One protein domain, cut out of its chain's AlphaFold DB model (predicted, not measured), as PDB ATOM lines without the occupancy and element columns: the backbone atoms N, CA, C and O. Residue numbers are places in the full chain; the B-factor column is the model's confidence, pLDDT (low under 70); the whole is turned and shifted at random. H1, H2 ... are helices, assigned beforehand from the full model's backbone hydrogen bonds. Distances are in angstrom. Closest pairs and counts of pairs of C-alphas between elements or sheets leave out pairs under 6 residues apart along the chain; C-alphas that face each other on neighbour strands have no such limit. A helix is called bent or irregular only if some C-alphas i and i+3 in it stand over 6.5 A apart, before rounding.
ATOM      1  N   ALA A 171      -7.036  56.470 -82.766       91.38
ATOM      2  CA  ALA A 171      -7.546  55.305 -82.051       91.38
ATOM      3  C   ALA A 171      -6.437  54.399 -81.496       91.38
ATOM      4  O   ALA A 171      -6.575  53.845 -80.401       91.38
ATOM      5  N   GLN A 172      -5.312  54.262 -82.206       92.19
ATOM      6  CA  GLN A 172      -4.136  53.562 -81.680       92.19
ATOM      7  C   GLN A 172      -3.579  54.263 -80.437       92.19
ATOM      8  O   GLN A 172      -3.241  53.589 -79.463       92.19
ATOM      9  N   GLN A 173      -3.480  55.598 -80.446       94.88
ATOM     10  CA  GLN A 173      -2.991  56.345 -79.285       94.88
ATOM     11  C   GLN A 173      -3.950  56.237 -78.094       94.88
ATOM     12  O   GLN A 173      -3.490  55.993 -76.976       94.88
ATOM     13  N   ALA A 174      -5.263  56.332 -78.333       90.81
ATOM     14  CA  ALA A 174      -6.277  56.122 -77.301       90.81
ATOM     15  C   ALA A 174      -6.135  54.734 -76.651       90.81
ATOM     16  O   ALA A 174      -6.075  54.628 -75.425       90.81
ATOM     17  N   LEU A 175      -5.974  53.670 -77.451       86.62
ATOM     18  CA  LEU A 175      -5.815  52.312 -76.918       86.62
ATOM     19  C   LEU A 175      -4.534  52.147 -76.088       86.62
ATOM     20  O   LEU A 175      -4.570  51.535 -75.023       86.62
ATOM     21  N   VAL A 176      -3.409  52.712 -76.530       90.62
ATOM     22  CA  VAL A 176      -2.151  52.670 -75.761       90.62
ATOM     23  C   VAL A 176      -2.298  53.396 -74.421       90.62
ATOM     24  O   VAL A 176      -1.793  52.920 -73.397       90.62
ATOM     25  N   ALA A 177      -3.000  54.532 -74.404       90.81
ATOM     26  CA  ALA A 177      -3.296  55.254 -73.172       90.81
ATOM     27  C   ALA A 177      -4.185  54.414 -72.237       90.81
ATOM     28  O   ALA A 177      -3.877  54.313 -71.048       90.81
ATOM     29  N   TYR A 178      -5.201  53.729 -72.772       85.06
ATOM     30  CA  TYR A 178      -6.054  52.808 -72.015       85.06
ATOM     31  C   TYR A 178      -5.306  51.619 -71.416       85.06
ATOM     32  O   TYR A 178      -5.475  51.317 -70.229       85.06
ATOM     33  N   GLU A 179      -4.447  50.965 -72.199       84.81
ATOM     34  CA  GLU A 179      -3.606  49.866 -71.719       84.81
ATOM     35  C   GLU A 179      -2.708  50.325 -70.571       84.81
ATOM     36  O   GLU A 179      -2.689  49.717 -69.498       84.81
ATOM     37  N   THR A 180      -2.033  51.457 -70.765       89.88
ATOM     38  CA  THR A 180      -1.136  52.026 -69.755       89.88
ATOM     39  C   THR A 180      -1.900  52.403 -68.488       89.88
ATOM     40  O   THR A 180      -1.430  52.135 -67.382       89.88
ATOM     41  N   MET A 181      -3.084  53.001 -68.630       88.12
ATOM     42  CA  MET A 181      -3.921  53.387 -67.499       88.12
ATOM     43  C   MET A 181      -4.376  52.165 -66.707       88.12
ATOM     44  O   MET A 181      -4.281  52.161 -65.482       88.12
ATOM     45  N   THR A 182      -4.779  51.095 -67.390       82.94
ATOM     46  CA  THR A 182      -5.214  49.860 -66.729       82.94
ATOM     47  C   THR A 182      -4.077  49.196 -65.962       82.94
ATOM     48  O   THR A 182      -4.249  48.832 -64.800       82.94
ATOM     49  N   ASP A 183      -2.888  49.094 -66.560       84.88
ATOM     50  CA  ASP A 183      -1.706  48.556 -65.877       84.88
ATOM     51  C   ASP A 183      -1.383  49.347 -64.600       84.88
ATOM     52  O   ASP A 183      -0.998  48.778 -63.576       84.88
ATOM     53  N   LYS A 184      -1.576  50.667 -64.642       89.81
ATOM     54  CA  LYS A 184      -1.368  51.569 -63.505       89.81
ATOM     55  C   LYS A 184      -2.443  51.413 -62.432       89.81
ATOM     56  O   LYS A 184      -2.109  51.398 -61.249       89.81
ATOM     57  N   MET A 185      -3.701  51.219 -62.820       85.50
ATOM     58  CA  MET A 185      -4.789  50.899 -61.890       85.50
ATOM     59  C   MET A 185      -4.553  49.557 -61.188       85.50
ATOM     60  O   MET A 185      -4.724  49.460 -59.975       85.50
ATOM     61  N   LEU A 186      -4.081  48.543 -61.917       83.50
ATOM     62  CA  LEU A 186      -3.709  47.244 -61.350       83.50
ATOM     63  C   LEU A 186      -2.525  47.345 -60.381       83.50
ATOM     64  O   LEU A 186      -2.522  46.695 -59.333       83.50
ATOM     65  N   GLU A 187      -1.524  48.166 -60.710       86.94
ATOM     66  CA  GLU A 187      -0.414  48.490 -59.806       86.94
ATOM     67  C   GLU A 187      -0.942  49.141 -58.516       86.94
ATOM     68  O   GLU A 187      -0.580  48.709 -57.419       86.94
ATOM     69  N   GLY A 188      -1.844  50.121 -58.640       89.12
ATOM     70  CA  GLY A 188      -2.479  50.810 -57.514       89.12
ATOM     71  C   GLY A 188      -3.270  49.859 -56.617       89.12
ATOM     72  O   GLY A 188      -3.050  49.831 -55.409       89.12
ATOM     73  N   PHE A 189      -4.097  49.000 -57.215       86.44
ATOM     74  CA  PHE A 189      -4.857  47.970 -56.508       86.44
ATOM     75  C   PHE A 189      -3.952  47.052 -55.679       86.44
ATOM     76  O   PHE A 189      -4.210  46.781 -54.502       86.44
ATOM     77  N   ALA A 190      -2.871  46.554 -56.288       84.50
ATOM     78  CA  ALA A 190      -1.934  45.669 -55.608       84.50
ATOM     79  C   ALA A 190      -1.247  46.376 -54.428       84.50
ATOM     80  O   ALA A 190      -1.096  45.775 -53.363       84.50
ATOM     81  N   LEU A 191      -0.869  47.649 -54.596       88.81
ATOM     82  CA  LEU A 191      -0.271  48.458 -53.535       88.81
ATOM     83  C   LEU A 191      -1.243  48.719 -52.383       88.81
ATOM     84  O   LEU A 191      -0.839  48.585 -51.230       88.81
ATOM     85  N   GLU A 192      -2.502  49.048 -52.670       88.94
ATOM     86  CA  GLU A 192      -3.518  49.307 -51.644       88.94
ATOM     87  C   GLU A 192      -3.764  48.064 -50.786       88.94
ATOM     88  O   GLU A 192      -3.697  48.118 -49.553       88.94
ATOM     89  N   ARG A 193      -3.935  46.910 -51.437       86.75
ATOM     90  CA  ARG A 193      -4.045  45.616 -50.759       86.75
ATOM     91  C   ARG A 193      -2.810  45.327 -49.903       86.75
ATOM     92  O   ARG A 193      -2.946  44.895 -48.759       86.75
ATOM     93  N   ASP A 194      -1.608  45.538 -50.437       86.25
ATOM     94  CA  ASP A 194      -0.358  45.276 -49.712       86.25
ATOM     95  C   ASP A 194      -0.201  46.191 -48.488       86.25
ATOM     96  O   ASP A 194       0.247  45.736 -47.434       86.25
ATOM     97  N   VAL A 195      -0.594  47.464 -48.599       89.06
ATOM     98  CA  VAL A 195      -0.614  48.411 -47.475       89.06
ATOM     99  C   VAL A 195      -1.566  47.938 -46.383       89.06
ATOM    100  O   VAL A 195      -1.212  48.000 -45.204       89.06
ATOM    101  N   GLU A 196      -2.749  47.449 -46.753       90.38
ATOM    102  CA  GLU A 196      -3.730  46.947 -45.793       90.38
ATOM    103  C   GLU A 196      -3.258  45.663 -45.097       90.38
ATOM    104  O   GLU A 196      -3.340  45.558 -43.872       90.38
ATOM    105  N   ILE A 197      -2.679  44.716 -45.844       87.56
ATOM    106  CA  ILE A 197      -2.051  43.520 -45.263       87.56
ATOM    107  C   ILE A 197      -0.989  43.933 -44.245       87.56
ATOM    108  O   ILE A 197      -0.984  43.439 -43.120       87.56
ATOM    109  N   GLU A 198      -0.104  44.858 -44.613       89.94
ATOM    110  CA  GLU A 198       0.960  45.336 -43.733       89.94
ATOM    111  C   GLU A 198       0.406  46.023 -42.476       89.94
ATOM    112  O   GLU A 198       0.919  45.788 -41.383       89.94
ATOM    113  N   LYS A 199      -0.658  46.832 -42.590       91.75
ATOM    114  CA  LYS A 199      -1.330  47.457 -41.434       91.75
ATOM    115  C   LYS A 199      -1.823  46.397 -40.448       91.75
ATOM    116  O   LYS A 199      -1.517  46.477 -39.260       91.75
ATOM    117  N   GLN A 200      -2.481  45.354 -40.944       91.06
ATOM    118  CA  GLN A 200      -2.944  44.248 -40.103       91.06
ATOM    119  C   GLN A 200      -1.779  43.417 -39.532       91.06
ATOM    120  O   GLN A 200      -1.852  42.947 -38.393       91.06
ATOM    121  N   MET A 201      -0.669  43.264 -40.269       90.69
ATOM    122  CA  MET A 201       0.535  42.590 -39.762       90.69
ATOM    123  C   MET A 201       1.201  43.389 -38.633       90.69
ATOM    124  O   MET A 201       1.636  42.793 -37.647       90.69
ATOM    125  N   ILE A 202       1.238  44.720 -38.743       92.88
ATOM    126  CA  ILE A 202       1.721  45.626 -37.693       92.88
ATOM    127  C   ILE A 202       0.874  45.462 -36.422       92.88
ATOM    128  O   ILE A 202       1.437  45.247 -35.348       92.88
ATOM    129  N   ASP A 203      -0.455  45.485 -36.536       93.12
ATOM    130  CA  ASP A 203      -1.366  45.338 -35.391       93.12
ATOM    131  C   ASP A 203      -1.213  43.971 -34.695       93.12
ATOM    132  O   ASP A 203      -1.170  43.862 -33.459       93.12
ATOM    133  N   GLU A 204      -1.078  42.894 -35.476       93.00
ATOM    134  CA  GLU A 204      -0.849  41.551 -34.938       93.00
ATOM    135  C   GLU A 204       0.557  41.428 -34.316       93.00
ATOM    136  O   GLU A 204       0.725  40.747 -33.300       93.00
ATOM    137  N   LEU A 205       1.562  42.138 -34.839       93.25
ATOM    138  CA  LEU A 205       2.903  42.204 -34.254       93.25
ATOM    139  C   LEU A 205       2.929  42.978 -32.925       93.25
ATOM    140  O   LEU A 205       3.607  42.569 -31.978       93.25
ATOM    141  N   GLU A 206       2.167  44.061 -32.803       93.69
ATOM    142  CA  GLU A 206       2.000  44.780 -31.535       93.69
ATOM    143  C   GLU A 206       1.258  43.922 -30.492       93.69
ATOM    144  O   GLU A 206       1.625  43.900 -29.306       93.69
ATOM    145  N   THR A 207       0.281  43.128 -30.937       92.94
ATOM    146  CA  THR A 207      -0.399  42.121 -30.106       92.94
ATOM    147  C   THR A 207       0.573  41.032 -29.646       92.94
ATOM    148  O   THR A 207       0.639  40.724 -28.450       92.94
ATOM    149  N   TYR A 208       1.391  40.505 -30.562       92.88
ATOM    150  CA  TYR A 208       2.445  39.533 -30.274       92.88
ATOM    151  C   TYR A 208       3.431  40.068 -29.229       92.88
ATOM    152  O   TYR A 208       3.683  39.412 -28.216       92.88
ATOM    153  N   ARG A 209       3.933  41.295 -29.419       93.19
ATOM    154  CA  ARG A 209       4.818  41.983 -28.469       93.19
ATOM    155  C   ARG A 209       4.191  42.078 -27.085       93.19
ATOM    156  O   ARG A 209       4.836  41.746 -26.094       93.19
ATOM    157  N   THR A 210       2.937  42.512 -27.002       92.50
ATOM    158  CA  THR A 210       2.233  42.652 -25.721       92.50
ATOM    159  C   THR A 210       2.114  41.306 -25.007       92.50
ATOM    160  O   THR A 210       2.405  41.209 -23.812       92.50
ATOM    161  N   ALA A 211       1.758  40.249 -25.739       90.31
ATOM    162  CA  ALA A 211       1.680  38.900 -25.192       90.31
ATOM    163  C   ALA A 211       3.050  38.371 -24.735       90.31
ATOM    164  O   ALA A 211       3.127  37.709 -23.698       90.31
ATOM    165  N   LEU A 212       4.126  38.703 -25.456       89.50
ATOM    166  CA  LEU A 212       5.501  38.334 -25.112       89.50
ATOM    167  C   LEU A 212       5.955  39.001 -23.809       89.50
ATOM    168  O   LEU A 212       6.479  38.337 -22.913       89.50
ATOM    169  N   VAL A 213       5.685  40.300 -23.663       87.56
ATOM    170  CA  VAL A 213       6.019  41.081 -22.462       87.56
ATOM    171  C   VAL A 213       5.292  40.539 -21.233       87.56
ATOM    172  O   VAL A 213       5.907  40.401 -20.172       87.56
ATOM    173  N   GLN A 214       3.996  40.249 -21.387       88.94
ATOM    174  CA  GLN A 214       3.085  39.846 -20.312       88.94
ATOM    175  C   GLN A 214       3.083  38.333 -20.034       88.94
ATOM    176  O   GLN A 214       2.352  37.883 -19.152       88.94
ATOM    177  N   ASN A 215       3.887  37.546 -20.760       88.94
ATOM    178  CA  ASN A 215       3.916  36.081 -20.684       88.94
ATOM    179  C   ASN A 215       2.532  35.427 -20.919       88.94
ATOM    180  O   ASN A 215       2.152  34.450 -20.273       88.94
ATOM    181  N   LEU A 216       1.743  35.968 -21.855       88.75
ATOM    182  CA  LEU A 216       0.433  35.430 -22.236       88.75
ATOM    183  C   LEU A 216       0.588  34.353 -23.318       88.75
ATOM    184  O   LEU A 216       0.262  34.581 -24.482       88.75
ATOM    185  N   LYS A 217       1.069  33.166 -22.932       88.12
ATOM    186  CA  LYS A 217       1.443  32.057 -23.838       88.12
ATOM    187  C   LYS A 217       0.437  31.762 -24.952       88.12
ATOM    188  O   LYS A 217       0.810  31.661 -26.116       88.12
ATOM    189  N   THR A 218      -0.849  31.652 -24.615       86.44
ATOM    190  CA  THR A 218      -1.900  31.356 -25.603       86.44
ATOM    191  C   THR A 218      -2.051  32.470 -26.635       86.44
ATOM    192  O   THR A 218      -2.217  32.183 -27.818       86.44
ATOM    193  N   ASN A 219      -1.990  33.732 -26.209       86.75
ATOM    194  CA  ASN A 219      -2.107  34.870 -27.117       86.75
ATOM    195  C   ASN A 219      -0.841  35.003 -27.966       86.75
ATOM    196  O   ASN A 219      -0.949  35.195 -29.171       86.75
ATOM    197  N   LEU A 220       0.331  34.789 -27.360       88.56
ATOM    198  CA  LEU A 220       1.622  34.790 -28.043       88.56
ATOM    199  C   LEU A 220       1.626  33.813 -29.222       88.56
ATOM    200  O   LEU A 220       1.973  34.191 -30.336       88.56
ATOM    201  N   LEU A 221       1.203  32.569 -28.983       87.25
ATOM    202  CA  LEU A 221       1.158  31.539 -30.019       87.25
ATOM    203  C   LEU A 221       0.115  31.837 -31.091       87.25
ATOM    204  O   LEU A 221       0.400  31.660 -32.269       87.25
ATOM    205  N   LYS A 222      -1.073  32.326 -30.716       87.81
ATOM    206  CA  LYS A 222      -2.094  32.724 -31.698       87.81
ATOM    207  C   LYS A 222      -1.569  33.800 -32.645       87.81
ATOM    208  O   LYS A 222      -1.669  33.620 -33.856       87.81
ATOM    209  N   SER A 223      -0.975  34.861 -32.104       88.50
ATOM    210  CA  SER A 223      -0.404  35.942 -32.910       88.50
ATOM    211  C   SER A 223       0.764  35.462 -33.761       88.50
ATOM    212  O   SER A 223       0.815  35.745 -34.954       88.50
ATOM    213  N   PHE A 224       1.649  34.643 -33.190       90.25
ATOM    214  CA  PHE A 224       2.759  34.039 -33.922       90.25
ATOM    215  C   PHE A 224       2.286  33.227 -35.133       90.25
ATOM    216  O   PHE A 224       2.798  33.397 -36.237       90.25
ATOM    217  N   TRP A 225       1.294  32.355 -34.946       88.88
ATOM    218  CA  TRP A 225       0.803  31.504 -36.023       88.88
ATOM    219  C   TRP A 225       0.058  32.281 -37.107       88.88
ATOM    220  O   TRP A 225       0.186  31.927 -38.277       88.88
ATOM    221  N   ARG A 226      -0.671  33.346 -36.752       88.25
ATOM    222  CA  ARG A 226      -1.294  34.247 -37.735       88.25
ATOM    223  C   ARG A 226      -0.249  34.978 -38.563       88.25
ATOM    224  O   ARG A 226      -0.325  34.933 -39.787       88.25
ATOM    225  N   LEU A 227       0.760  35.562 -37.911       88.88
ATOM    226  CA  LEU A 227       1.888  36.199 -38.594       88.88
ATOM    227  C   LEU A 227       2.588  35.208 -39.531       88.88
ATOM    228  O   LEU A 227       2.850  35.540 -40.682       88.88
ATOM    229  N   ALA A 228       2.832  33.975 -39.077       87.75
ATOM    230  CA  ALA A 228       3.443  32.933 -39.897       87.75
ATOM    231  C   ALA A 228       2.571  32.526 -41.094       87.75
ATOM    232  O   ALA A 228       3.087  32.395 -42.201       87.75
ATOM    233  N   TRP A 229       1.264  32.343 -40.889       86.19
ATOM    234  CA  TRP A 229       0.327  32.001 -41.959       86.19
ATOM    235  C   TRP A 229       0.291  33.087 -43.030       86.19
ATOM    236  O   TRP A 229       0.514  32.786 -44.199       86.19
ATOM    237  N   VAL A 230       0.069  34.345 -42.631       85.06
ATOM    238  CA  VAL A 230       0.014  35.482 -43.560       85.06
ATOM    239  C   VAL A 230       1.347  35.639 -44.283       85.06
ATOM    240  O   VAL A 230       1.351  35.749 -45.502       85.06
ATOM    241  N   THR A 231       2.476  35.542 -43.572       84.62
ATOM    242  CA  THR A 231       3.813  35.614 -44.187       84.62
ATOM    243  C   THR A 231       4.002  34.523 -45.243       84.62
ATOM    244  O   THR A 231       4.433  34.805 -46.353       84.62
ATOM    245  N   TYR A 232       3.650  33.268 -44.955       80.50
ATOM    246  CA  TYR A 232       3.771  32.196 -45.950       80.50
ATOM    247  C   TYR A 232       2.775  32.328 -47.102       80.50
ATOM    248  O   TYR A 232       3.130  31.995 -48.230       80.50
ATOM    249  N   ALA A 233       1.568  32.835 -46.852       77.81
ATOM    250  CA  ALA A 233       0.573  33.075 -47.894       77.81
ATOM    251  C   ALA A 233       0.984  34.208 -48.850       77.81
ATOM    252  O   ALA A 233       0.582  34.191 -50.015       77.81
ATOM    253  N   THR A 234       1.796  35.162 -48.377       74.62
ATOM    254  CA  THR A 234       2.249  36.331 -49.148       74.62
ATOM    255  C   THR A 234       3.627  36.160 -49.803       74.62
ATOM    256  O   THR A 234       3.921  36.859 -50.776       74.62
ATOM    257  N   ILE A 235       4.466  35.224 -49.328       66.81
ATOM    258  CA  ILE A 235       5.838  34.984 -49.834       66.81
ATOM    259  C   ILE A 235       5.874  34.638 -51.332       66.81
ATOM    260  O   ILE A 235       6.804  35.067 -52.023       66.81
ATOM    261  N   ASP A 236       4.888  33.885 -51.827       56.75
ATOM    262  CA  ASP A 236       4.823  33.470 -53.235       56.75
ATOM    263  C   ASP A 236       3.989  34.428 -54.106       56.75
ATOM    264  O   ASP A 236       4.197  34.482 -55.318       56.75
ATOM    265  N   SER A 237       3.091  35.231 -53.519       52.44
ATOM    266  CA  SER A 237       2.211  36.139 -54.272       52.44
ATOM    267  C   SER A 237       2.829  37.507 -54.557       52.44
ATOM    268  O   SER A 237       2.402  38.185 -55.488       52.44
ATOM    269  N   THR A 238       3.822  37.941 -53.776       50.69
ATOM    270  CA  THR A 238       4.289  39.335 -53.811       50.69
ATOM    271  C   THR A 238       5.721  39.483 -53.317       50.69
ATOM    272  O   THR A 238       6.034  39.216 -52.160       50.69
ATOM    273  N   LYS A 239       6.612  40.004 -54.171       48.28
ATOM    274  CA  LYS A 239       7.983  40.379 -53.771       48.28
ATOM    275  C   LYS A 239       8.020  41.516 -52.733       48.28
ATOM    276  O   LYS A 239       9.055  41.704 -52.106       48.28
ATOM    277  N   SER A 240       6.930  42.272 -52.580       51.00
ATOM    278  CA  SER A 240       6.845  43.517 -51.804       51.00
ATOM    279  C   SER A 240       6.786  43.320 -50.284       51.00
ATOM    280  O   SER A 240       7.282  44.188 -49.574       51.00
ATOM    281  N   LEU A 241       6.208  42.221 -49.783       58.81
ATOM    282  CA  LEU A 241       6.011  41.945 -48.343       58.81
ATOM    283  C   LEU A 241       7.045  40.966 -47.757       58.81
ATOM    284  O   LEU A 241       6.993  40.585 -46.588       58.81
ATOM    285  N   LYS A 242       7.991  40.521 -48.584       64.19
ATOM    286  CA  LYS A 242       8.944  39.477 -48.228       64.19
ATOM    287  C   LYS A 242      10.035  39.998 -47.285       64.19
ATOM    288  O   LYS A 242      10.672  41.008 -47.567       64.19
ATOM    289  N   GLY A 243      10.318  39.243 -46.223       65.31
ATOM    290  CA  GLY A 243      11.563  39.351 -45.450       65.31
ATOM    291  C   GLY A 243      11.462  39.992 -44.063       65.31
ATOM    292  O   GLY A 243      12.193  39.570 -43.168       65.31
ATOM    293  N   SER A 244      10.558  40.949 -43.824       72.19
ATOM    294  CA  SER A 244      10.513  41.635 -42.518       72.19
ATOM    295  C   SER A 244      10.052  40.700 -41.392       72.19
ATOM    296  O   SER A 244      10.752  40.530 -40.396       72.19
ATOM    297  N   TYR A 245       8.947  39.976 -41.578       83.12
ATOM    298  CA  TYR A 245       8.415  39.064 -40.554       83.12
ATOM    299  C   TYR A 245       9.074  37.678 -40.552       83.12
ATOM    300  O   TYR A 245       8.975  36.950 -39.561       83.12
ATOM    301  N   GLU A 246       9.820  37.332 -41.609       82.31
ATOM    302  CA  GLU A 246      10.630  36.105 -41.652       82.31
ATOM    303  C   GLU A 246      11.631  36.077 -40.489       82.31
ATOM    304  O   GLU A 246      11.796  35.035 -39.863       82.31
ATOM    305  N   LYS A 247      12.198  37.228 -40.094       82.69
ATOM    306  CA  LYS A 247      13.114  37.340 -38.943       82.69
ATOM    307  C   LYS A 247      12.479  36.844 -37.628       82.69
ATOM    308  O   LYS A 247      13.150  36.186 -36.829       82.69
ATOM    309  N   ILE A 248      11.188  37.117 -37.398       83.81
ATOM    310  CA  ILE A 248      10.443  36.625 -36.218       83.81
ATOM    311  C   ILE A 248      10.241  35.115 -36.310       83.81
ATOM    312  O   ILE A 248      10.446  34.395 -35.328       83.81
ATOM    313  N   ILE A 249       9.851  34.639 -37.491       84.56
ATOM    314  CA  ILE A 249       9.545  33.231 -37.752       84.56
ATOM    315  C   ILE A 249      10.805  32.371 -37.636       84.56
ATOM    316  O   ILE A 249      10.791  31.353 -36.949       84.56
ATOM    317  N   GLU A 250      11.907  32.790 -38.253       83.75
ATOM    318  CA  GLU A 250      13.197  32.101 -38.215       83.75
ATOM    319  C   GLU A 250      13.803  32.111 -36.811       83.75
ATOM    320  O   GLU A 250      14.270  31.075 -36.333       83.75
ATOM    321  N   GLY A 251      13.738  33.254 -36.116       79.06
ATOM    322  CA  GLY A 251      14.209  33.369 -34.737       79.06
ATOM    323  C   GLY A 251      13.465  32.429 -33.785       79.06
ATOM    324  O   GLY A 251      14.094  31.741 -32.982       79.06
ATOM    325  N   ALA A 252      12.136  32.353 -33.906       75.19
ATOM    326  CA  ALA A 252      11.306  31.463 -33.094       75.19
ATOM    327  C   ALA A 252      11.392  29.989 -33.527       75.19
ATOM    328  O   ALA A 252      11.293  29.093 -32.690       75.19
ATOM    329  N   GLY A 253      11.609  29.721 -34.818       72.19
ATOM    330  CA  GLY A 253      11.687  28.375 -35.391       72.19
ATOM    331  C   GLY A 253      12.868  27.538 -34.892       72.19
ATOM    332  O   GLY A 253      12.879  26.325 -35.089       72.19
ATOM    333  N   ALA A 254      13.832  28.163 -34.209       72.25
ATOM    334  CA  ALA A 254      14.898  27.472 -33.489       72.25
ATOM    335  C   ALA A 254      14.394  26.681 -32.263       72.25
ATOM    336  O   ALA A 254      15.090  25.775 -31.800       72.25
ATOM    337  N   LEU A 255      13.204  26.998 -31.736       79.81
ATOM    338  CA  LEU A 255      12.549  26.227 -30.680       79.81
ATOM    339  C   LEU A 255      11.828  25.021 -31.288       79.81
ATOM    340  O   LEU A 255      11.032  25.173 -32.212       79.81
ATOM    341  N   GLU A 256      12.083  23.821 -30.763       78.25
ATOM    342  CA  GLU A 256      11.653  22.556 -31.377       78.25
ATOM    343  C   GLU A 256      10.134  22.487 -31.612       78.25
ATOM    344  O   GLU A 256       9.692  22.148 -32.714       78.25
ATOM    345  N   GLN A 257       9.327  22.876 -30.616       76.31
ATOM    346  CA  GLN A 257       7.865  22.856 -30.733       76.31
ATOM    347  C   GLN A 257       7.333  23.874 -31.750       76.31
ATOM    348  O   GLN A 257       6.412  23.574 -32.513       76.31
ATOM    349  N   ILE A 258       7.937  25.065 -31.808       81.44
ATOM    350  CA  ILE A 258       7.555  26.103 -32.770       81.44
ATOM    351  C   ILE A 258       7.980  25.691 -34.184       81.44
ATOM    352  O   ILE A 258       7.185  25.771 -35.120       81.44
ATOM    353  N   GLY A 259       9.194  25.166 -34.346       79.75
ATOM    354  CA  GLY A 259       9.697  24.663 -35.621       79.75
ATOM    355  C   GLY A 259       8.842  23.528 -36.194       79.75
ATOM    356  O   GLY A 259       8.621  23.470 -37.406       79.75
ATOM    357  N   ALA A 260       8.306  22.646 -35.345       81.31
ATOM    358  CA  ALA A 260       7.364  21.611 -35.767       81.31
ATOM    359  C   ALA A 260       6.029  22.206 -36.251       81.31
ATOM    360  O   ALA A 260       5.554  21.839 -37.328       81.31
ATOM    361  N   GLY A 261       5.453  23.155 -35.509       80.44
ATOM    362  CA  GLY A 261       4.209  23.818 -35.905       80.44
ATOM    363  C   GLY A 261       4.349  24.669 -37.174       80.44
ATOM    364  O   GLY A 261       3.446  24.666 -38.006       80.44
ATOM    365  N   LEU A 262       5.506  25.300 -37.406       83.06
ATOM    366  CA  LEU A 262       5.773  26.061 -38.635       83.06
ATOM    367  C   LEU A 262       5.727  25.186 -39.890       83.06
ATOM    368  O   LEU A 262       5.239  25.632 -40.926       83.06
ATOM    369  N   LYS A 263       6.180  23.928 -39.808       81.75
ATOM    370  CA  LYS A 263       6.052  22.977 -40.924       81.75
ATOM    371  C   LYS A 263       4.588  22.690 -41.252       81.75
ATOM    372  O   LYS A 263       4.253  22.598 -42.429       81.75
ATOM    373  N   ILE A 264       3.736  22.582 -40.230       81.62
ATOM    374  CA  ILE A 264       2.292  22.368 -40.396       81.62
ATOM    375  C   ILE A 264       1.662  23.589 -41.066       81.62
ATOM    376  O   ILE A 264       1.002  23.432 -42.090       81.62
ATOM    377  N   VAL A 265       1.927  24.794 -40.550       82.12
ATOM    378  CA  VAL A 265       1.437  26.052 -41.140       82.12
ATOM    379  C   VAL A 265       1.864  26.154 -42.601       82.12
ATOM    380  O   VAL A 265       1.015  26.285 -43.475       82.12
ATOM    381  N   ARG A 266       3.157  25.980 -42.894       80.25
ATOM    382  CA  ARG A 266       3.681  26.034 -44.265       80.25
ATOM    383  C   ARG A 266       3.036  25.006 -45.197       80.25
ATOM    384  O   ARG A 266       2.859  25.296 -46.370       80.25
ATOM    385  N   SER A 267       2.700  23.815 -44.699       78.88
ATOM    386  CA  SER A 267       2.018  22.787 -45.498       78.88
ATOM    387  C   SER A 267       0.523  23.044 -45.707       78.88
ATOM    388  O   SER A 267      -0.056  22.487 -46.634       78.88
ATOM    389  N   GLY A 268      -0.101  23.843 -44.835       76.94
ATOM    390  CA  GLY A 268      -1.523  24.180 -44.905       76.94
ATOM    391  C   GLY A 268      -1.822  25.402 -45.770       76.94
ATOM    392  O   GLY A 268      -2.948  25.547 -46.233       76.94
ATOM    393  N   VAL A 269      -0.826  26.260 -46.002       75.50
ATOM    394  CA  VAL A 269      -0.958  27.433 -46.871       75.50
ATOM    395  C   VAL A 269      -1.051  26.981 -48.338       75.50
ATOM    396  O   VAL A 269      -0.159  26.269 -48.810       75.50
ATOM    397  N   PRO A 270      -2.103  27.371 -49.083       68.00
ATOM    398  CA  PRO A 270      -2.227  27.049 -50.502       68.00
ATOM    399  C   PRO A 270      -1.070  27.639 -51.319       68.00
ATOM    400  O   PRO A 270      -0.726  28.806 -51.154       68.00
ATOM    401  N   SER A 271      -0.509  26.859 -52.251       59.56
ATOM    402  CA  SER A 271       0.546  27.322 -53.174       59.56
ATOM    403  C   SER A 271       0.053  28.356 -54.194       59.56
ATOM    404  O   SER A 271       0.845  29.094 -54.767       59.56
ATOM    405  N   SER A 272      -1.257  28.390 -54.439       54.97
ATOM    406  CA  SER A 272      -1.960  29.452 -55.158       54.97
ATOM    407  C   SER A 272      -2.760  30.227 -54.118       54.97
ATOM    408  O   SER A 272      -3.897  29.857 -53.815       54.97
ATOM    409  N   SER A 273      -2.143  31.208 -53.462       51.91
ATOM    410  CA  SER A 273      -2.868  31.951 -52.434       51.91
ATOM    411  C   SER A 273      -3.981  32.773 -53.087       51.91
ATOM    412  O   SER A 273      -3.835  33.245 -54.214       51.91
ATOM    413  N   ALA A 274      -5.084  32.985 -52.365       51.06
ATOM    414  CA  ALA A 274      -6.145  33.922 -52.753       51.06
ATOM    415  C   ALA A 274      -5.631  35.372 -52.956       51.06
ATOM    416  O   ALA A 274      -6.379  36.247 -53.376       51.06
ATOM    417  N   LEU A 275      -4.347  35.622 -52.668       54.00
ATOM    418  CA  LEU A 275      -3.631  36.880 -52.865       54.00
ATOM    419  C   LEU A 275      -2.955  36.990 -54.234       54.00
ATOM    420  O   LEU A 275      -2.509  38.075 -54.602       54.00
ATOM    421  N   ALA A 276      -2.805  35.903 -54.990       56.25
ATOM    422  CA  ALA A 276      -2.323  35.994 -56.359       56.25
ATOM    423  C   ALA A 276      -3.472  36.526 -57.225       56.25
ATOM    424  O   ALA A 276      -4.269  35.756 -57.752       56.25
ATOM    425  N   ILE A 277      -3.592  37.853 -57.311       59.88
ATOM    426  CA  ILE A 277      -4.529  38.505 -58.226       59.88
ATOM    427  C   ILE A 277      -4.180  38.020 -59.629       59.88
ATOM    428  O   ILE A 277      -3.064  38.246 -60.106       59.88
ATOM    429  N   ASP A 278      -5.121  37.344 -60.278       61.25
ATOM    430  CA  ASP A 278      -4.956  36.918 -61.659       61.25
ATOM    431  C   ASP A 278      -5.171  38.109 -62.604       61.25
ATOM    432  O   ASP A 278      -6.223  38.289 -63.224       61.25
ATOM    433  N   THR A 279      -4.131  38.932 -62.718       60.66
ATOM    434  CA  THR A 279      -4.090  40.073 -63.638       60.66
ATOM    435  C   THR A 279      -3.993  39.644 -65.103       60.66
ATOM    436  O   THR A 279      -4.194  40.471 -65.993       60.66
ATOM    437  N   SER A 280      -3.736  38.358 -65.388       62.28
ATOM    438  CA  SER A 280      -3.638  37.862 -66.764       62.28
ATOM    439  C   SER A 280      -4.985  37.915 -67.486       62.28
ATOM    440  O   SER A 280      -5.037  38.197 -68.684       62.28
ATOM    441  N   SER A 281      -6.081  37.745 -66.739       59.28
ATOM    442  CA  SER A 281      -7.444  37.904 -67.249       59.28
ATOM    443  C   SER A 281      -7.795  39.363 -67.569       59.28
ATOM    444  O   SER A 281      -8.541  39.612 -68.514       59.28
ATOM    445  N   VAL A 282      -7.226  40.322 -66.831       60.50
ATOM    446  CA  VAL A 282      -7.469  41.759 -67.020       60.50
ATOM    447  C   VAL A 282      -6.700  42.269 -68.233       60.50
ATOM    448  O   VAL A 282      -7.303  42.821 -69.144       60.50
ATOM    449  N   SER A 283      -5.399  41.974 -68.329       54.81
ATOM    450  CA  SER A 283      -4.566  42.389 -69.469       54.81
ATOM    451  C   SER A 283      -5.072  41.830 -70.812       54.81
ATOM    452  O   SER A 283      -5.008  42.503 -71.838       54.81
ATOM    453  N   GLY A 284      -5.639  40.616 -70.813       55.28
ATOM    454  CA  GLY A 284      -6.281  40.042 -71.999       55.28
ATOM    455  C   GLY A 284      -7.595  40.728 -72.387       55.28
ATOM    456  O   GLY A 284      -7.878  40.848 -73.577       55.28
ATOM    457  N   LYS A 285      -8.376  41.198 -71.404       57.41
ATOM    458  CA  LYS A 285      -9.656  41.888 -71.618       57.41
ATOM    459  C   LYS A 285      -9.486  43.309 -72.151       57.41
ATOM    460  O   LYS A 285     -10.248  43.700 -73.031       57.41
ATOM    461  N   VAL A 286      -8.460  44.026 -71.689       55.94
ATOM    462  CA  VAL A 286      -8.119  45.390 -72.139       55.94
ATOM    463  C   VAL A 286      -7.922  45.460 -73.656       55.94
ATOM    464  O   VAL A 286      -8.358  46.407 -74.296       55.94
ATOM    465  N   LYS A 287      -7.340  44.415 -74.253       53.03
ATOM    466  CA  LYS A 287      -7.131  44.318 -75.707       53.03
ATOM    467  C   LYS A 287      -8.398  44.041 -76.519       53.03
ATOM    468  O   LYS A 287      -8.314  43.981 -77.740       53.03
ATOM    469  N   SER A 288      -9.520  43.763 -75.857       49.56
ATOM    470  CA  SER A 288     -10.705  43.162 -76.479       49.56
ATOM    471  C   SER A 288     -12.039  43.836 -76.149       49.56
ATOM    472  O   SER A 288     -13.054  43.360 -76.652       49.56
ATOM    473  N   GLY A 289     -12.067  44.867 -75.296       53.59
ATOM    474  CA  GLY A 289     -13.325  45.508 -74.884       53.59
ATOM    475  C   GLY A 289     -13.279  47.022 -74.605       53.59
ATOM    476  O   GLY A 289     -14.235  47.553 -74.040       53.59
ATOM    477  N   GLY A 290     -12.183  47.717 -74.925       57.34
ATOM    478  CA  GLY A 290     -12.013  49.139 -74.604       57.34
ATOM    479  C   GLY A 290     -11.976  49.448 -73.095       57.34
ATOM    480  O   GLY A 290     -11.813  48.557 -72.255       57.34
ATOM    481  N   LEU A 291     -12.098  50.733 -72.735       61.38
ATOM    482  CA  LEU A 291     -11.954  51.205 -71.351       61.38
ATOM    483  C   LEU A 291     -13.008  50.649 -70.399       61.38
ATOM    484  O   LEU A 291     -12.664  50.273 -69.287       61.38
ATOM    485  N   SER A 292     -14.276  50.601 -70.804       58.78
ATOM    486  CA  SER A 292     -15.350  50.104 -69.937       58.78
ATOM    487  C   SER A 292     -15.086  48.663 -69.509       58.78
ATOM    488  O   SER A 292     -15.107  48.364 -68.324       58.78
ATOM    489  N   VAL A 293     -14.692  47.791 -70.439       62.00
ATOM    490  CA  VAL A 293     -14.351  46.397 -70.126       62.00
ATOM    491  C   VAL A 293     -13.060  46.288 -69.314       62.00
ATOM    492  O   VAL A 293     -12.921  45.374 -68.498       62.00
ATOM    493  N   ALA A 294     -12.104  47.198 -69.515       61.25
ATOM    494  CA  ALA A 294     -10.900  47.278 -68.695       61.25
ATOM    495  C   ALA A 294     -11.215  47.690 -67.247       61.25
ATOM    496  O   ALA A 294     -10.720  47.053 -66.316       61.25
ATOM    497  N   LEU A 295     -12.074  48.694 -67.055       66.00
ATOM    498  CA  LEU A 295     -12.561  49.134 -65.749       66.00
ATOM    499  C   LEU A 295     -13.376  48.031 -65.073       66.00
ATOM    500  O   LEU A 295     -13.035  47.653 -63.958       66.00
ATOM    501  N   ASP A 296     -14.318  47.407 -65.780       65.62
ATOM    502  CA  ASP A 296     -15.084  46.255 -65.291       65.62
ATOM    503  C   ASP A 296     -14.161  45.102 -64.870       65.62
ATOM    504  O   ASP A 296     -14.413  44.377 -63.906       65.62
ATOM    505  N   ALA A 297     -13.066  44.889 -65.603       65.19
ATOM    506  CA  ALA A 297     -12.091  43.860 -65.277       65.19
ATOM    507  C   ALA A 297     -11.283  44.212 -64.019       65.19
ATOM    508  O   ALA A 297     -11.053  43.320 -63.200       65.19
ATOM    509  N   VAL A 298     -10.894  45.476 -63.830       69.25
ATOM    510  CA  VAL A 298     -10.276  45.953 -62.581       69.25
ATOM    511  C   VAL A 298     -11.267  45.852 -61.418       69.25
ATOM    512  O   VAL A 298     -10.910  45.332 -60.366       69.25
ATOM    513  N   GLU A 299     -12.524  46.244 -61.613       68.75
ATOM    514  CA  GLU A 299     -13.594  46.135 -60.614       68.75
ATOM    515  C   GLU A 299     -13.894  44.685 -60.236       68.75
ATOM    516  O   GLU A 299     -14.135  44.374 -59.070       68.75
ATOM    517  N   SER A 300     -13.801  43.761 -61.196       73.50
ATOM    518  CA  SER A 300     -13.997  42.331 -60.943       73.50
ATOM    519  C   SER A 300     -12.962  41.730 -59.984       73.50
ATOM    520  O   SER A 300     -13.189  40.644 -59.447       73.50
ATOM    521  N   LEU A 301     -11.849  42.433 -59.727       68.69
ATOM    522  CA  LEU A 301     -10.875  42.055 -58.700       68.69
ATOM    523  C   LEU A 301     -11.399  42.287 -57.271       68.69
ATOM    524  O   LEU A 301     -10.856  41.708 -56.327       68.69
ATOM    525  N   GLY A 302     -12.470  43.071 -57.108       78.31
ATOM    526  CA  GLY A 302     -13.135  43.357 -55.838       78.31
ATOM    527  C   GLY A 302     -12.585  44.590 -55.120       78.31
ATOM    528  O   GLY A 302     -11.991  45.467 -55.726       78.31
ATOM    529  N   ASP A 303     -12.799  44.673 -53.806       79.25
ATOM    530  CA  ASP A 303     -12.200  45.711 -52.958       79.25
ATOM    531  C   ASP A 303     -10.834  45.218 -52.433       79.25
ATOM    532  O   ASP A 303     -10.794  44.182 -51.751       79.25
ATOM    533  N   PRO A 304      -9.712  45.917 -52.707       82.19
ATOM    534  CA  PRO A 304      -8.384  45.492 -52.261       82.19
ATOM    535  C   PRO A 304      -8.291  45.355 -50.734       82.19
ATOM    536  O   PRO A 304      -7.618  44.444 -50.236       82.19
ATOM    537  N   VAL A 305      -9.020  46.184 -49.979       82.56
ATOM    538  CA  VAL A 305      -9.084  46.117 -48.510       82.56
ATOM    539  C   VAL A 305      -9.848  44.873 -48.056       82.56
ATOM    540  O   VAL A 305      -9.419  44.178 -47.127       82.56
ATOM    541  N   ALA A 306     -10.955  44.533 -48.717       81.00
ATOM    542  CA  ALA A 306     -11.704  43.311 -48.435       81.00
ATOM    543  C   ALA A 306     -10.887  42.046 -48.748       81.00
ATOM    544  O   ALA A 306     -10.906  41.094 -47.959       81.00
ATOM    545  N   VAL A 307     -10.127  42.041 -49.849       79.62
ATOM    546  CA  VAL A 307      -9.213  40.941 -50.206       79.62
ATOM    547  C   VAL A 307      -8.139  40.775 -49.129       79.62
ATOM    548  O   VAL A 307      -7.954  39.673 -48.608       79.62
ATOM    549  N   ALA A 308      -7.482  41.869 -48.729       81.62
ATOM    550  CA  ALA A 308      -6.499  41.873 -47.646       81.62
ATOM    551  C   ALA A 308      -7.089  41.358 -46.320       81.62
ATOM    552  O   ALA A 308      -6.511  40.495 -45.657       81.62
ATOM    553  N   THR A 309      -8.285  41.826 -45.964       81.88
ATOM    554  CA  THR A 309      -8.988  41.427 -44.737       81.88
ATOM    555  C   THR A 309      -9.360  39.947 -44.740       81.88
ATOM    556  O   THR A 309      -9.231  39.269 -43.719       81.88
ATOM    557  N   THR A 310      -9.792  39.416 -45.884       81.50
ATOM    558  CA  THR A 310     -10.160  38.000 -46.026       81.50
ATOM    559  C   THR A 310      -8.981  37.091 -45.695       81.50
ATOM    560  O   THR A 310      -9.146  36.097 -44.996       81.50
ATOM    561  N   VAL A 311      -7.765  37.471 -46.080       78.19
ATOM    562  CA  VAL A 311      -6.546  36.689 -45.814       78.19
ATOM    563  C   VAL A 311      -6.239  36.583 -44.323       78.19
ATOM    564  O   VAL A 311      -5.877  35.513 -43.825       78.19
ATOM    565  N   PHE A 312      -6.432  37.669 -43.579       79.56
ATOM    566  CA  PHE A 312      -6.298  37.644 -42.126       79.56
ATOM    567  C   PHE A 312      -7.420  36.863 -41.445       79.56
ATOM    568  O   PHE A 312      -7.169  36.142 -40.474       79.56
ATOM    569  N   GLN A 313      -8.649  36.959 -41.950       82.50
ATOM    570  CA  GLN A 313      -9.772  36.163 -41.450       82.50
ATOM    571  C   GLN A 313      -9.546  34.669 -41.681       82.50
ATOM    572  O   GLN A 313      -9.773  33.869 -40.769       82.50
ATOM    573  N   GLU A 314      -9.028  34.290 -42.849       80.50
ATOM    574  CA  GLU A 314      -8.618  32.922 -43.140       80.50
ATOM    575  C   GLU A 314      -7.579  32.461 -42.123       80.50
ATOM    576  O   GLU A 314      -7.826  31.465 -41.443       80.50
ATOM    577  N   ALA A 315      -6.498  33.225 -41.918       77.88
ATOM    578  CA  ALA A 315      -5.472  32.925 -40.918       77.88
ATOM    579  C   ALA A 315      -6.055  32.752 -39.502       77.88
ATOM    580  O   ALA A 315      -5.640  31.866 -38.753       77.88
ATOM    581  N   ALA A 316      -7.037  33.574 -39.125       75.38
ATOM    582  CA  ALA A 316      -7.707  33.493 -37.831       75.38
ATOM    583  C   ALA A 316      -8.654  32.286 -37.698       75.38
ATOM    584  O   ALA A 316      -8.870  31.818 -36.577       75.38
ATOM    585  N   SER A 317      -9.213  31.802 -38.808       78.56
ATOM    586  CA  SER A 317     -10.140  30.664 -38.862       78.56
ATOM    587  C   SER A 317      -9.445  29.299 -38.910       78.56
ATOM    588  O   SER A 317     -10.072  28.281 -38.612       78.56
ATOM    589  N   GLN A 318      -8.154  29.263 -39.256       77.19
ATOM    590  CA  GLN A 318      -7.393  28.020 -39.319       77.19
ATOM    591  C   GLN A 318      -7.263  27.358 -37.944       77.19
ATOM    592  O   GLN A 318      -7.126  28.009 -36.907       77.19
ATOM    593  N   SER A 319      -7.237  26.022 -37.938       75.38
ATOM    594  CA  SER A 319      -6.870  25.247 -36.751       75.38
ATOM    595  C   SER A 319      -5.362  25.368 -36.514       75.38
ATOM    596  O   SER A 319      -4.585  24.502 -36.916       75.38
ATOM    597  N   LEU A 320      -4.946  26.464 -35.882       71.88
ATOM    598  CA  LEU A 320      -3.540  26.750 -35.605       71.88
ATOM    599  C   LEU A 320      -2.962  25.720 -34.613       71.88
ATOM    600  O   LEU A 320      -3.679  25.272 -33.710       71.88
ATOM    601  N   PRO A 321      -1.677  25.336 -34.740       75.56
ATOM    602  CA  PRO A 321      -1.066  24.364 -33.843       75.56
ATOM    603  C   PRO A 321      -1.152  24.799 -32.375       75.56
ATOM    604  O   PRO A 321      -0.777  25.916 -32.012       75.56
ATOM    605  N   SER A 322      -1.583  23.900 -31.493       72.69
ATOM    606  CA  SER A 322      -1.330  24.067 -30.064       72.69
ATOM    607  C   SER A 322       0.114  23.655 -29.787       72.69
ATOM    608  O   SER A 322       0.445  22.476 -29.910       72.69
ATOM    609  N   ALA A 323       0.969  24.609 -29.430       71.62
ATOM    610  CA  ALA A 323       2.271  24.326 -28.833       71.62
ATOM    611  C   ALA A 323       2.171  24.614 -27.333       71.62
ATOM    612  O   ALA A 323       1.569  25.615 -26.942       71.62
ATOM    613  N   ASP A 324       2.717  23.743 -26.493       80.00
ATOM    614  CA  ASP A 324       2.825  24.033 -25.065       80.00
ATOM    615  C   ASP A 324       4.225  24.583 -24.821       80.00
ATOM    616  O   ASP A 324       5.189  23.824 -24.727       80.00
ATOM    617  N   ILE A 325       4.332  25.914 -24.821       82.12
ATOM    618  CA  ILE A 325       5.612  26.596 -24.640       82.12
ATOM    619  C   ILE A 325       5.921  26.804 -23.156       82.12
ATOM    620  O   ILE A 325       5.080  27.257 -22.363       82.12
ATOM    621  N   THR A 326       7.149  26.500 -22.753       87.38
ATOM    622  CA  THR A 326       7.581  26.684 -21.363       87.38
ATOM    623  C   THR A 326       7.858  28.158 -21.051       87.38
ATOM    624  O   THR A 326       7.957  28.998 -21.946       87.38
ATOM    625  N   ASP A 327       7.948  28.514 -19.765       89.06
ATOM    626  CA  ASP A 327       8.319  29.889 -19.385       89.06
ATOM    627  C   ASP A 327       9.756  30.221 -19.824       89.06
ATOM    628  O   ASP A 327      10.049  31.360 -20.189       89.06
ATOM    629  N   GLU A 328      10.644  29.225 -19.851       88.62
ATOM    630  CA  GLU A 328      12.005  29.354 -20.375       88.62
ATOM    631  C   GLU A 328      12.004  29.655 -21.876       88.62
ATOM    632  O   GLU A 328      12.748  30.525 -22.323       88.62
ATOM    633  N   GLU A 329      11.148  28.990 -22.653       86.31
ATOM    634  CA  GLU A 329      10.994  29.256 -24.086       86.31
ATOM    635  C   GLU A 329      10.451  30.666 -24.343       86.31
ATOM    636  O   GLU A 329      10.973  31.379 -25.204       86.31
ATOM    637  N   VAL A 330       9.481  31.130 -23.546       87.38
ATOM    638  CA  VAL A 330       9.009  32.524 -23.620       87.38
ATOM    639  C   VAL A 330      10.126  33.504 -23.259       87.38
ATOM    640  O   VAL A 330      10.289  34.522 -23.933       87.38
ATOM    641  N   ALA A 331      10.941  33.210 -22.243       87.56
ATOM    642  CA  ALA A 331      12.083  34.047 -21.881       87.56
ATOM    643  C   ALA A 331      13.140  34.105 -22.999       87.56
ATOM    644  O   ALA A 331      13.717  35.169 -23.244       87.56
ATOM    645  N   ILE A 332      13.364  32.994 -23.711       86.88
ATOM    646  CA  ILE A 332      14.230  32.949 -24.896       86.88
ATOM    647  C   ILE A 332      13.668  33.854 -25.994       86.88
ATOM    648  O   ILE A 332      14.405  34.713 -26.479       86.88
ATOM    649  N   LEU A 333      12.381  33.727 -26.334       87.12
ATOM    650  CA  LEU A 333      11.722  34.575 -27.335       87.12
ATOM    651  C   LEU A 333      11.790  36.055 -26.948       87.12
ATOM    652  O   LEU A 333      12.149  36.896 -27.769       87.12
ATOM    653  N   LYS A 334      11.539  36.376 -25.677       88.12
ATOM    654  CA  LYS A 334      11.613  37.745 -25.154       88.12
ATOM    655  C   LYS A 334      13.011  38.330 -25.315       88.12
ATOM    656  O   LYS A 334      13.177  39.445 -25.808       88.12
ATOM    657  N   ASN A 335      14.038  37.565 -24.956       86.94
ATOM    658  CA  ASN A 335      15.418  37.990 -25.144       86.94
ATOM    659  C   ASN A 335      15.782  38.120 -26.634       86.94
ATOM    660  O   ASN A 335      16.473  39.055 -27.029       86.94
ATOM    661  N   GLN A 336      15.327  37.194 -27.476       83.38
ATOM    662  CA  GLN A 336      15.651  37.179 -28.900       83.38
ATOM    663  C   GLN A 336      14.954  38.283 -29.694       83.38
ATOM    664  O   GLN A 336      15.574  38.819 -30.604       83.38
ATOM    665  N   GLN A 337      13.704  38.609 -29.372       86.06
ATOM    666  CA  GLN A 337      12.853  39.422 -30.241       86.06
ATOM    667  C   GLN A 337      12.526  40.796 -29.658       86.06
ATOM    668  O   GLN A 337      12.464  41.779 -30.392       86.06
ATOM    669  N   GLU A 338      12.377  40.895 -28.336       82.25
ATOM    670  CA  GLU A 338      12.121  42.170 -27.663       82.25
ATOM    671  C   GLU A 338      13.434  42.835 -27.241       82.25
ATOM    672  O   GLU A 338      13.726  43.954 -27.648       82.25
ATOM    673  N   THR A 339      14.280  42.130 -26.484       78.69
ATOM    674  CA  THR A 339      15.504  42.729 -25.908       78.69
ATOM    675  C   THR A 339      16.540  43.088 -26.975       78.69
ATOM    676  O   THR A 339      17.275  44.061 -26.823       78.69
ATOM    677  N   LYS A 340      16.591  42.330 -28.074       82.69
ATOM    678  CA  LYS A 340      17.455  42.633 -29.225       82.69
ATOM    679  C   LYS A 340      16.839  43.624 -30.217       82.69
ATOM    680  O   LYS A 340      17.481  43.918 -31.215       82.69
ATOM    681  N   GLY A 341      15.626  44.121 -29.963       87.44
ATOM    682  CA  GLY A 341      14.981  45.131 -30.803       87.44
ATOM    683  C   GLY A 341      14.463  44.631 -32.154       87.44
ATOM    684  O   GLY A 341      14.116  45.457 -32.987       87.44
ATOM    685  N   VAL A 342      14.365  43.314 -32.381       89.38
ATOM    686  CA  VAL A 342      13.899  42.749 -33.666       89.38
ATOM    687  C   VAL A 342      12.482  43.221 -33.996       89.38
ATOM    688  O   VAL A 342      12.203  43.591 -35.129       89.38
ATOM    689  N   ILE A 343      11.589  43.258 -33.001       90.94
ATOM    690  CA  ILE A 343      10.217  43.749 -33.203       90.94
ATOM    691  C   ILE A 343      10.211  45.239 -33.583       90.94
ATOM    692  O   ILE A 343       9.450  45.632 -34.461       90.94
ATOM    693  N   ASP A 344      11.051  46.070 -32.954       91.94
ATOM    694  CA  ASP A 344      11.131  47.502 -33.287       91.94
ATOM    695  C   ASP A 344      11.689  47.731 -34.689       91.94
ATOM    696  O   ASP A 344      11.186  48.586 -35.416       91.94
ATOM    697  N   GLU A 345      12.710  46.960 -35.066       91.12
ATOM    698  CA  GLU A 345      13.294  46.981 -36.404       91.12
ATOM    699  C   GLU A 345      12.231  46.661 -37.459       91.12
ATOM    700  O   GLU A 345      12.055  47.435 -38.394       91.12
ATOM    701  N   ILE A 346      11.457  45.589 -37.261       90.50
ATOM    702  CA  ILE A 346      10.394  45.181 -38.190       90.50
ATOM    703  C   ILE A 346       9.301  46.241 -38.273       90.50
ATOM    704  O   ILE A 346       8.933  46.638 -39.370       90.50
ATOM    705  N   LEU A 347       8.822  46.766 -37.140       91.31
ATOM    706  CA  LEU A 347       7.811  47.829 -37.144       91.31
ATOM    707  C   LEU A 347       8.300  49.083 -37.885       91.31
ATOM    708  O   LEU A 347       7.519  49.727 -38.587       91.31
ATOM    709  N   ALA A 348       9.575  49.448 -37.732       92.19
ATOM    710  CA  ALA A 348      10.162  50.580 -38.441       92.19
ATOM    711  C   ALA A 348      10.291  50.311 -39.950       92.19
ATOM    712  O   ALA A 348       9.904  51.167 -40.745       92.19
ATOM    713  N   GLU A 349      10.784  49.131 -40.339       91.12
ATOM    714  CA  GLU A 349      10.887  48.691 -41.738       91.12
ATOM    715  C   GLU A 349       9.508  48.664 -42.413       91.12
ATOM    716  O   GLU A 349       9.334  49.266 -43.471       91.12
ATOM    717  N   SER A 350       8.512  48.053 -41.771       90.44
ATOM    718  CA  SER A 350       7.134  47.946 -42.260       90.44
ATOM    719  C   SER A 350       6.466  49.306 -42.448       90.44
ATOM    720  O   SER A 350       5.870  49.572 -43.492       90.44
ATOM    721  N   ARG A 351       6.607  50.220 -41.478       91.62
ATOM    722  CA  ARG A 351       6.071  51.590 -41.595       91.62
ATOM    723  C   ARG A 351       6.753  52.372 -42.715       91.62
ATOM    724  O   ARG A 351       6.075  53.084 -43.451       91.62
ATOM    725  N   ALA A 352       8.071  52.234 -42.866       91.62
ATOM    726  CA  ALA A 352       8.807  52.876 -43.951       91.62
ATOM    727  C   ALA A 352       8.395  52.319 -45.322       91.62
ATOM    728  O   ALA A 352       8.182  53.093 -46.254       91.62
ATOM    729  N   ALA A 353       8.227  50.999 -45.438       89.12
ATOM    730  CA  ALA A 353       7.746  50.360 -46.656       89.12
ATOM    731  C   ALA A 353       6.330  50.831 -47.021       89.12
ATOM    732  O   ALA A 353       6.093  51.191 -48.172       89.12
ATOM    733  N   ASN A 354       5.411  50.916 -46.052       91.50
ATOM    734  CA  ASN A 354       4.069  51.458 -46.287       91.50
ATOM    735  C   ASN A 354       4.089  52.917 -46.733       91.50
ATOM    736  O   ASN A 354       3.399  53.246 -47.688       91.50
ATOM    737  N   ALA A 355       4.922  53.766 -46.128       93.31
ATOM    738  CA  ALA A 355       5.051  55.154 -46.568       93.31
ATOM    739  C   ALA A 355       5.516  55.258 -48.035       93.31
ATOM    740  O   ALA A 355       5.039  56.116 -48.773       93.31
ATOM    741  N   VAL A 356       6.412  54.367 -48.480       94.06
ATOM    742  CA  VAL A 356       6.834  54.289 -49.890       94.06
ATOM    743  C   VAL A 356       5.687  53.830 -50.795       94.06
ATOM    744  O   VAL A 356       5.491  54.411 -51.859       94.06
ATOM    745  N   ARG A 357       4.909  52.819 -50.382       92.62
ATOM    746  CA  ARG A 357       3.741  52.335 -51.140       92.62
ATOM    747  C   ARG A 357       2.659  53.414 -51.254       92.62
ATOM    748  O   ARG A 357       2.168  53.654 -52.347       92.62
ATOM    749  N   GLU A 358       2.341  54.104 -50.160       92.94
ATOM    750  CA  GLU A 358       1.369  55.207 -50.126       92.94
ATOM    751  C   GLU A 358       1.806  56.389 -51.006       92.94
ATOM    752  O   GLU A 358       0.992  56.940 -51.751       92.94
ATOM    753  N   ALA A 359       3.098  56.731 -51.002       95.50
ATOM    754  CA  ALA A 359       3.640  57.726 -51.923       95.50
ATOM    755  C   ALA A 359       3.484  57.287 -53.389       95.50
ATOM    756  O   ALA A 359       3.017  58.073 -54.212       95.50
ATOM    757  N   ARG A 360       3.793  56.021 -53.709       95.62
ATOM    758  CA  ARG A 360       3.616  55.484 -55.066       95.62
ATOM    759  C   ARG A 360       2.149  55.472 -55.496       95.62
ATOM    760  O   ARG A 360       1.875  55.800 -56.641       95.62
ATOM    761  N   MET A 361       1.208  55.161 -54.605       92.50
ATOM    762  CA  MET A 361      -0.227  55.255 -54.918       92.50
ATOM    763  C   MET A 361      -0.633  56.686 -55.291       92.50
ATOM    764  O   MET A 361      -1.332  56.879 -56.276       92.50
ATOM    765  N   THR A 362      -0.119  57.695 -54.580       93.19
ATOM    766  CA  THR A 362      -0.383  59.111 -54.907       93.19
ATOM    767  C   THR A 362       0.187  59.499 -56.282       93.19
ATOM    768  O   THR A 362      -0.431  60.249 -57.041       93.19
ATOM    769  N   GLU A 363       1.375  58.991 -56.627       96.69
ATOM    770  CA  GLU A 363       1.953  59.171 -57.968       96.69
ATOM    771  C   GLU A 363       1.084  58.509 -59.041       96.69
ATOM    772  O   GLU A 363       0.778  59.141 -60.050       96.69
ATOM    773  N   LEU A 364       0.638  57.272 -58.801       93.88
ATOM    774  CA  LEU A 364      -0.232  56.528 -59.711       93.88
ATOM    775  C   LEU A 364      -1.560  57.240 -59.955       93.88
ATOM    776  O   LEU A 364      -1.986  57.318 -61.100       93.88
ATOM    777  N   GLU A 365      -2.187  57.809 -58.924       90.25
ATOM    778  CA  GLU A 365      -3.407  58.615 -59.074       90.25
ATOM    779  C   GLU A 365      -3.195  59.794 -60.035       90.25
ATOM    780  O   GLU A 365      -4.055  60.090 -60.865       90.25
ATOM    781  N   THR A 366      -2.030  60.445 -59.957       93.75
ATOM    782  CA  THR A 366      -1.676  61.551 -60.857       93.75
ATOM    783  C   THR A 366      -1.401  61.047 -62.278       93.75
ATOM    784  O   THR A 366      -1.910  61.624 -63.236       93.75
ATOM    785  N   GLU A 367      -0.640  59.956 -62.423       95.56
ATOM    786  CA  GLU A 367      -0.350  59.316 -63.715       95.56
ATOM    787  C   GLU A 367      -1.645  58.862 -64.420       95.56
ATOM    788  O   GLU A 367      -1.814  59.105 -65.612       95.56
ATOM    789  N   ILE A 368      -2.585  58.260 -63.683       90.25
ATOM    790  CA  ILE A 368      -3.896  57.822 -64.185       90.25
ATOM    791  C   ILE A 368      -4.742  59.024 -64.610       90.25
ATOM    792  O   ILE A 368      -5.310  59.010 -65.699       90.25
ATOM    793  N   ALA A 369      -4.796  60.089 -63.806       89.31
ATOM    794  CA  ALA A 369      -5.527  61.301 -64.173       89.31
ATOM    795  C   ALA A 369      -4.963  61.952 -65.450       89.31
ATOM    796  O   ALA A 369      -5.718  62.445 -66.288       89.31
ATOM    797  N   ASP A 370      -3.642  61.937 -65.627       94.31
ATOM    798  CA  ASP A 370      -2.991  62.435 -66.838       94.31
ATOM    799  C   ASP A 370      -3.246  61.545 -68.060       94.31
ATOM    800  O   ASP A 370      -3.376  62.065 -69.170       94.31
ATOM    801  N   LEU A 371      -3.337  60.227 -67.876       92.81
ATOM    802  CA  LEU A 371      -3.718  59.286 -68.932       92.81
ATOM    803  C   LEU A 371      -5.184  59.450 -69.331       92.81
ATOM    804  O   LEU A 371      -5.470  59.464 -70.522       92.81
ATOM    805  N   GLN A 372      -6.089  59.678 -68.375       90.06
ATOM    806  CA  GLN A 372      -7.491  59.974 -68.674       90.06
ATOM    807  C   GLN A 372      -7.625  61.236 -69.534       90.06
ATOM    808  O   GLN A 372      -8.349  61.240 -70.520       90.06
ATOM    809  N   ARG A 373      -6.870  62.300 -69.226       93.06
ATOM    810  CA  ARG A 373      -6.875  63.509 -70.068       93.06
ATOM    811  C   ARG A 373      -6.362  63.241 -71.484       93.06
ATOM    812  O   ARG A 373      -6.882  63.831 -72.423       93.06
ATOM    813  N   GLN A 374      -5.341  62.395 -71.631       93.31
ATOM    814  CA  GLN A 374      -4.819  62.004 -72.945       93.31
ATOM    815  C   GLN A 374      -5.837  61.183 -73.731       93.31
ATOM    816  O   GLN A 374      -5.996  61.401 -74.922       93.31
ATOM    817  N   VAL A 375      -6.540  60.262 -73.072       89.50
ATOM    818  CA  VAL A 375      -7.661  59.533 -73.670       89.50
ATOM    819  C   VAL A 375      -8.703  60.509 -74.202       89.50
ATOM    820  O   VAL A 375      -9.031  60.439 -75.379       89.50
ATOM    821  N   ASP A 376      -9.180  61.434 -73.362       89.31
ATOM    822  CA  ASP A 376     -10.226  62.387 -73.749       89.31
ATOM    823  C   ASP A 376      -9.787  63.235 -74.962       89.31
ATOM    824  O   ASP A 376     -10.594  63.562 -75.834       89.31
ATOM    825  N   GLU A 377      -8.498  63.587 -75.027       95.31
ATOM    826  CA  GLU A 377      -7.887  64.289 -76.160       95.31
ATOM    827  C   GLU A 377      -7.899  63.425 -77.430       95.31
ATOM    828  O   GLU A 377      -8.430  63.865 -78.451       95.31
ATOM    829  N   TRP A 378      -7.401  62.187 -77.367       95.62
ATOM    830  CA  TRP A 378      -7.355  61.279 -78.519       95.62
ATOM    831  C   TRP A 378      -8.739  60.866 -79.021       95.62
ATOM    832  O   TRP A 378      -8.955  60.801 -80.229       95.62
ATOM    833  N   GLU A 379      -9.699  60.632 -78.125       91.81
ATOM    834  CA  GLU A 379     -11.092  60.385 -78.505       91.81
ATOM    835  C   GLU A 379     -11.715  61.609 -79.175       91.81
ATOM    836  O   GLU A 379     -12.453  61.470 -80.149       91.81
ATOM    837  N   GLY A 380     -11.386  62.817 -78.707       95.00
ATOM    838  CA  GLY A 380     -11.786  64.059 -79.358       95.00
ATOM    839  C   GLY A 380     -11.242  64.178 -80.785       95.00
ATOM    840  O   GLY A 380     -11.996  64.502 -81.706       95.00
ATOM    841  N   GLU A 381      -9.959  63.874 -80.986       96.75
ATOM    842  CA  GLU A 381      -9.330  63.887 -82.312       96.75
ATOM    843  C   GLU A 381      -9.928  62.826 -83.247       96.75
ATOM    844  O   GLU A 381     -10.275  63.127 -84.392       96.75
TER     845      GLU A 381
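This is residues 171 to 381 of the 405 residues of an uncharacterized protein of Candidatus Komeilibacteria bacterium RIFCSPLOWO2_01_FULL_53_11 (UniProt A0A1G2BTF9). Two long helices, H1 and H8, lie side by side and run opposite ways, making the long axis of a rod. Shorter helices pack along H1 in two groups: near its first residues the bent helix H5, folded back on itself, and toward its last residues H2 and H6, with H3 and H4 on H2, while H7 makes the corner before H8. The printed part has 211 residues, with eight named helices, H1 to H8 in chain order, and no named strand: the class is all helix. It is loose, with a radius of gyration of the C-alphas of 20.9 A, and spans 74 by 29 by 21 A.

H1, residues 171 to 213, is the hub, touching five other helices. H2, residues 217 to 235, forms a helical hairpin with it: Ala 211 and Leu 220 have the closest C-alphas, 5.0 A, at a shallow tilt of 20 degrees. H3, residues 246 to 253, only just touches H2, with 3 pairs of C-alphas within 8 A, closest Ala 228 and Ile 249 at 6.5 A. H4, residues 256 to 268, touches H2, the closest C-alphas being those of Trp 229 and Val 265, 6.1 A. H5, residues 280 to 299, was assigned as one helix by its hydrogen bonds but is bent: C-alphas 288 and 291 are 9.6 A apart. Its arms H5a, 280 to 288, and H5b, 291 to 299, run opposite ways at 16 degrees, a shallow tilt. Both touch H1, H5b with closest C-alphas of Tyr 178 and Leu 291, 6.1 A. H6, residues 304 to 317, touches H1 with residues 189 to 200 of H1 alone; the C-alphas of Arg 193 and Pro 304 are closest, 4.6 A. H7, residues 327 to 339, touches H3, closest C-alphas Ala 252 and Leu 333, 6.6 A. H8, residues 342 to 381, touches H1 at a shallow tilt of 18 degrees, opposite ways, closest C-alphas Ala 174 and Val 375, 5.2 A. Every O i to N i+4 pair is within hydrogen-bond range in H1, H2, H3, H5b and H8; the figures are 8 of 9 in H4, 3 of 5 in H5a, 9 of 10 in H6 and 8 of 9 in H7.

H1 begins at C-alpha 171, (-7.546, 55.305, -82.051), and is 62.7 A long; H2 is 26.5 A, H6 20.1 A and H4 19.0 A. H8 is 57.9 A long and ends at C-alpha 381, (-9.330, 63.887, -82.312).

The C-alphas of Glu 328 and Glu 381, 74.1 A, are the two farthest apart. The printed part has no cut; the link from H4 to H5 is long. Mean pLDDT of the printed part is 81.1, and residues 235 to 243, 270 to 299 and 301 are under 70.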